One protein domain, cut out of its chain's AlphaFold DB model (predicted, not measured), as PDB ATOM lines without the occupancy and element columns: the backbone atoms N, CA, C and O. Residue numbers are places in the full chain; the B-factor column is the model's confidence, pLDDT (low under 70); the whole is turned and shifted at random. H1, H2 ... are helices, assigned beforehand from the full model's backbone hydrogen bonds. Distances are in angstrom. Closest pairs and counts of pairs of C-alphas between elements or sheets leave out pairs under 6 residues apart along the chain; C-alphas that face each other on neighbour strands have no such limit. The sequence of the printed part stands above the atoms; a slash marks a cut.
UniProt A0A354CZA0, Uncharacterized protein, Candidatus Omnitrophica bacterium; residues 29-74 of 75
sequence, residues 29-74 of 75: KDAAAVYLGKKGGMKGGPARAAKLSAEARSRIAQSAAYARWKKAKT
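This is residues 29 to 74 of the 75 residues of an uncharacterized protein of Candidatus Omnitrophica bacterium (UniProt A0A354CZA0). Two long helices of equal length, H1 and H2, make a flat, open V. A tight link forms the corner, and most of each helix sticks out free as an arm. The printed part has 46 residues, with two named helices in the order H1, H2 and no named strand, and its class is all helix. It is extended, with a radius of gyration of the C-alphas of 15.8 A, and spans 42 by 30 by 7 A along its three main axes.

H1 holds residues 31 to 50, from C-alpha 31 at (212.169, 221.503, 201.998) to C-alpha 50 at (210.525, 237.692, 177.734), and is 29.2 A long from first to last C-alpha. H2 holds residues 54 to 73 and is 29.1 A long, from C-alpha 54 at (216.828, 242.371, 171.882) to C-alpha 73 at (242.802, 242.908, 184.961).

H1 and H2 are apart, but only just: their closest C-alphas are 8.2 A from each other. The link between them, residues 51 to 53, is tight. Residues 29 to 48, of which 31 to 48 belong to H1, stand free. Residues 61 to 74, of which 61 to 73 belong to H2, stand free too. In H2 every O i to N i+4 pair is within hydrogen-bond range, and in H1 15 of 16 are.

The two C-alphas farthest apart are those of Ala 32 and Lys 73, at 42.5 A. The C-alphas of Lys 29 and Thr 74, the first and last printed, are 36.5 A apart. The printed part has no cut. The mean pLDDT of the printed part is 89.5, and the model's confidence is low, under 70, at residue 29 and residues 72 to 74.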
ATOM      1  N   LYS A  29     217.191 223.890 205.900       68.25
ATOM      2  CA  LYS A  29     216.355 224.576 204.934       68.25
ATOM      3  C   LYS A  29     215.065 223.794 204.837       68.25
ATOM      4  O   LYS A  29     215.069 222.623 204.464       68.25
ATOM      5  N   ASP A  30     213.967 224.469 205.140       80.19
ATOM      6  CA  ASP A  30     212.634 223.930 204.925       80.19
ATOM      7  C   ASP A  30     212.500 223.451 203.466       80.19
ATOM      8  O   ASP A  30     212.620 224.226 202.507       80.19
ATOM      9  N   ALA A  31     212.281 222.146 203.300       81.81
ATOM     10  CA  ALA A  31     212.169 221.503 201.998       81.81
ATOM     11  C   ALA A  31     211.024 222.101 201.166       81.81
ATOM     12  O   ALA A  31     211.154 222.241 199.942       81.81
ATOM     13  N   ALA A  32     209.934 222.520 201.820       82.19
ATOM     14  CA  ALA A  32     208.828 223.197 201.160       82.19
ATOM     15  C   ALA A  32     209.273 224.560 200.610       82.19
ATOM     16  O   ALA A  32     208.999 224.876 199.449       82.19
ATOM     17  N   ALA A  33     210.038 225.337 201.382       86.00
ATOM     18  CA  ALA A  33     210.565 226.631 200.948       86.00
ATOM     19  C   ALA A  33     211.536 226.503 199.758       86.00
ATOM     20  O   ALA A  33     211.452 227.273 198.796       86.00
ATOM     21  N   VAL A  34     212.418 225.496 199.769       87.25
ATOM     22  CA  VAL A  34     213.332 225.212 198.645       87.25
ATOM     23  C   VAL A  34     212.547 224.863 197.381       87.25
ATOM     24  O   VAL A  34     212.824 225.394 196.298       87.25
ATOM     25  N   TYR A  35     211.543 223.996 197.512       88.12
ATOM     26  CA  TYR A  35     210.690 223.606 196.398       88.12
ATOM     27  C   TYR A  35     209.914 224.803 195.824       88.12
ATOM     28  O   TYR A  35     209.894 225.005 194.604       88.12
ATOM     29  N   LEU A  36     209.335 225.642 196.685       92.56
ATOM     30  CA  LEU A  36     208.627 226.859 196.286       92.56
ATOM     31  C   LEU A  36     209.550 227.853 195.573       92.56
ATOM     32  O   LEU A  36     209.196 228.356 194.503       92.56
ATOM     33  N   GLY A  37     210.756 228.078 196.099       91.94
ATOM     34  CA  GLY A  37     211.761 228.936 195.471       91.94
ATOM     35  C   GLY A  37     212.152 228.448 194.074       91.94
ATOM     36  O   GLY A  37     212.188 229.232 193.121       91.94
ATOM     37  N   LYS A  38     212.351 227.134 193.911       92.88
ATOM     38  CA  LYS A  38     212.618 226.519 192.602       92.88
ATOM     39  C   LYS A  38     211.451 226.725 191.636       92.88
ATOM     40  O   LYS A  38     211.663 227.187 190.514       92.88
ATOM     41  N   LYS A  39     210.220 226.433 192.072       94.75
ATOM     42  CA  LYS A  39     209.000 226.606 191.265       94.75
ATOM     43  C   LYS A  39     208.828 228.060 190.813       94.75
ATOM     44  O   LYS A  39     208.519 228.307 189.647       94.75
ATOM     45  N   GLY A  40     209.073 229.017 191.708       95.50
ATOM     46  CA  GLY A  40     209.051 230.448 191.405       95.50
ATOM     47  C   GLY A  40     210.140 230.854 190.411       95.50
ATOM     48  O   GLY A  40     209.853 231.540 189.433       95.50
ATOM     49  N   GLY A  41     211.373 230.378 190.599       95.25
ATOM     50  CA  GLY A  41     212.501 230.659 189.705       95.25
ATOM     51  C   GLY A  41     212.285 230.156 188.275       95.25
ATOM     52  O   GLY A  41     212.546 230.895 187.323       95.25
ATOM     53  N   MET A  42     211.736 228.945 188.124       94.19
ATOM     54  CA  MET A  42     211.419 228.356 186.816       94.19
ATOM     55  C   MET A  42     210.402 229.185 186.024       94.19
ATOM     56  O   MET A  42     210.476 229.221 184.801       94.19
ATOM     57  N   LYS A  43     209.482 229.885 186.699       95.31
ATOM     58  CA  LYS A  43     208.516 230.787 186.051       95.31
ATOM     59  C   LYS A  43     209.068 232.205 185.876       95.31
ATOM     60  O   LYS A  43     208.961 232.800 184.806       95.31
ATOM     61  N   GLY A  44     209.681 232.753 186.922       95.88
ATOM     62  CA  GLY A  44     210.120 234.147 186.976       95.88
ATOM     63  C   GLY A  44     211.343 234.454 186.112       95.88
ATOM     64  O   GLY A  44     211.489 235.579 185.638       95.88
ATOM     65  N   GLY A  45     212.234 233.483 185.887       93.88
ATOM     66  CA  GLY A  45     213.371 233.635 184.974       93.88
ATOM     67  C   GLY A  45     212.921 233.897 183.531       93.88
ATOM     68  O   GLY A  45     213.188 234.984 183.013       93.88
ATOM     69  N   PRO A  46     212.185 232.960 182.906       94.50
ATOM     70  CA  PRO A  46     211.648 233.133 181.558       94.50
ATOM     71  C   PRO A  46     210.758 234.370 181.418       94.50
ATOM     72  O   PRO A  46     210.921 235.124 180.464       94.50
ATOM     73  N   ALA A  47     209.886 234.642 182.397       94.88
ATOM     74  CA  ALA A  47     209.025 235.824 182.366       94.88
ATOM     75  C   ALA A  47     209.826 237.139 182.342       94.88
ATOM     76  O   ALA A  47     209.479 238.064 181.611       94.88
ATOM     77  N   ARG A  48     210.923 237.233 183.107       93.12
ATOM     78  CA  ARG A  48     211.823 238.397 183.055       93.12
ATOM     79  C   ARG A  48     212.561 238.486 181.724       93.12
ATOM     80  O   ARG A  48     212.690 239.581 181.191       93.12
ATOM     81  N   ALA A  49     213.013 237.358 181.182       89.81
ATOM     82  CA  ALA A  49     213.700 237.327 179.894       89.81
ATOM     83  C   ALA A  49     212.784 237.760 178.736       89.81
ATOM     84  O   ALA A  49     213.219 238.522 177.878       89.81
ATOM     85  N   ALA A  50     211.518 237.333 178.746       92.00
ATOM     86  CA  ALA A  50     210.525 237.692 177.734       92.00
ATOM     87  C   ALA A  50     210.182 239.192 177.729       92.00
ATOM     88  O   ALA A  50     209.878 239.747 176.679       92.00
ATOM     89  N   LYS A  51     210.274 239.867 178.883       94.75
ATOM     90  CA  LYS A  51     210.056 241.320 178.995       94.75
ATOM     91  C   LYS A  51     211.191 242.166 178.405       94.75
ATOM     92  O   LYS A  51     211.027 243.374 178.265       94.75
ATOM     93  N   LEU A  52     212.349 241.578 178.098       93.88
ATOM     94  CA  LEU A  52     213.505 242.318 177.593       93.88
ATOM     95  C   LEU A  52     213.527 242.343 176.063       93.88
ATOM     96  O   LEU A  52     213.511 241.301 175.404       93.88
ATOM     97  N   SER A  53     213.685 243.539 175.492       95.44
ATOM     98  CA  SER A  53     213.957 243.697 174.062       95.44
ATOM     99  C   SER A  53     215.324 243.108 173.681       95.44
ATOM    100  O   SER A  53     216.191 242.871 174.530       95.44
ATOM    101  N   ALA A  54     215.540 242.856 172.386       92.50
ATOM    102  CA  ALA A  54     216.828 242.371 171.882       92.50
ATOM    103  C   ALA A  54     217.983 243.334 172.225       92.50
ATOM    104  O   ALA A  54     219.042 242.895 172.675       92.50
ATOM    105  N   GLU A  55     217.751 244.643 172.110       94.50
ATOM    106  CA  GLU A  55     218.731 245.666 172.487       94.50
ATOM    107  C   GLU A  55     219.056 245.645 173.978       94.50
ATOM    108  O   GLU A  55     220.227 245.663 174.358       94.50
ATOM    109  N   ALA A  56     218.031 245.573 174.834       94.75
ATOM    110  CA  ALA A  56     218.223 245.530 176.280       94.75
ATOM    111  C   ALA A  56     219.034 244.293 176.687       94.75
ATOM    112  O   ALA A  56     219.973 244.399 177.478       94.75
ATOM    113  N   ARG A  57     218.740 243.130 176.087       93.31
ATOM    114  CA  ARG A  57     219.527 241.903 176.286       93.31
ATOM    115  C   ARG A  57     220.986 242.082 175.860       93.31
ATOM    116  O   ARG A  57     221.877 241.670 176.601       93.31
ATOM    117  N   SER A  58     221.232 242.723 174.716       94.25
ATOM    118  CA  SER A  58     222.587 243.002 174.223       94.25
ATOM    119  C   SER A  58     223.370 243.916 175.173       94.25
ATOM    120  O   SER A  58     224.488 243.580 175.564       94.25
ATOM    121  N   ARG A  59     222.761 245.017 175.638       96.38
ATOM    122  CA  ARG A  59     223.389 245.940 176.602       96.38
ATOM    123  C   ARG A  59     223.763 245.227 177.905       96.38
ATOM    124  O   ARG A  59     224.899 245.342 178.357       96.38
ATOM    125  N   ILE A  60     222.851 244.424 178.462       95.00
ATOM    126  CA  ILE A  60     223.108 243.636 179.681       95.00
ATOM    127  C   ILE A  60     224.286 242.672 179.474       95.00
ATOM    128  O   ILE A  60     225.163 242.575 180.337       95.00
ATOM    129  N   ALA A  61     224.340 241.979 178.333       93.88
ATOM    130  CA  ALA A  61     225.424 241.050 178.020       93.88
ATOM    131  C   ALA A  61     226.787 241.757 177.916       93.88
ATOM    132  O   ALA A  61     227.778 241.269 178.467       93.88
ATOM    133  N   GLN A  62     226.834 242.927 177.273       95.88
ATOM    134  CA  GLN A  62     228.047 243.744 177.177       95.88
ATOM    135  C   GLN A  62     228.528 244.209 178.558       95.88
ATOM    136  O   GLN A  62     229.699 244.026 178.897       95.88
ATOM    137  N   SER A  63     227.625 244.734 179.397       95.56
ATOM    138  CA  SER A  63     227.957 245.142 180.769       95.56
ATOM    139  C   SER A  63     228.489 243.972 181.604       95.56
ATOM    140  O   SER A  63     229.484 244.121 182.319       95.56
ATOM    141  N   ALA A  64     227.880 242.788 181.483       94.31
ATOM    142  CA  ALA A  64     228.330 241.581 182.174       94.31
ATOM    143  C   ALA A  64     229.731 241.135 181.718       94.31
ATOM    144  O   ALA A  64     230.570 240.768 182.548       94.31
ATOM    145  N   ALA A  65     230.010 241.200 180.413       94.50
ATOM    146  CA  ALA A  65     231.330 240.901 179.867       94.50
ATOM    147  C   ALA A  65     232.383 241.877 180.410       94.50
ATOM    148  O   ALA A  65     233.408 241.436 180.936       94.50
ATOM    149  N   TYR A  66     232.113 243.182 180.367       94.06
ATOM    150  CA  TYR A  66     233.022 244.195 180.902       94.06
ATOM    151  C   TYR A  66     233.325 243.969 182.389       94.06
ATOM    152  O   TYR A  66     234.492 243.944 182.783       94.06
ATOM    153  N   ALA A  67     232.302 243.714 183.212       93.44
ATOM    154  CA  ALA A  67     232.478 243.436 184.638       93.44
ATOM    155  C   ALA A  67     233.372 242.206 184.890       93.44
ATOM    156  O   ALA A  67     234.262 242.235 185.746       93.44
ATOM    157  N   ARG A  68     233.176 241.136 184.109       91.00
ATOM    158  CA  ARG A  68     233.986 239.914 184.193       91.00
ATOM    159  C   ARG A  68     235.455 240.180 183.858       91.00
ATOM    160  O   ARG A  68     236.331 239.702 184.580       91.00
ATOM    161  N   TRP A  69     235.729 240.928 182.790       89.88
ATOM    162  CA  TRP A  69     237.096 241.186 182.325       89.88
ATOM    163  C   TRP A  69     237.816 242.269 183.136       89.88
ATOM    164  O   TRP A  69     239.013 242.139 183.383       89.88
ATOM    165  N   LYS A  70     237.103 243.272 183.664       86.19
ATOM    166  CA  LYS A  70     237.674 244.276 184.579       86.19
ATOM    167  C   LYS A  70     238.284 243.621 185.823       86.19
ATOM    168  O   LYS A  70     239.406 243.950 186.196       86.19
ATOM    169  N   LYS A  71     237.589 242.637 186.406       71.31
ATOM    170  CA  LYS A  71     238.072 241.851 187.557       71.31
ATOM    171  C   LYS A  71     239.276 240.961 187.223       71.31
ATOM    172  O   LYS A  71     240.050 240.625 188.112       71.31
ATOM    173  N   ALA A  72     239.428 240.553 185.963       69.81
ATOM    174  CA  ALA A  72     240.588 239.780 185.518       69.81
ATOM    175  C   ALA A  72     241.846 240.650 185.381       69.81
ATOM    176  O   ALA A  72     242.938 240.140 185.583       69.81
ATOM    177  N   LYS A  73     241.691 241.949 185.088       61.97
ATOM    178  CA  LYS A  73     242.802 242.908 184.961       61.97
ATOM    179  C   LYS A  73     243.340 243.414 186.310       61.97
ATOM    180  O   LYS A  73     244.386 244.040 186.349       61.97
ATOM    181  N   THR A  74     242.603 243.185 187.398       58.50
ATOM    182  CA  THR A  74     242.944 243.608 188.775       58.50
ATOM    183  C   THR A  74     243.465 242.459 189.653       58.50
ATOM    184  O   THR A  74     243.542 242.608 190.869       58.50
TER     185      THR A  74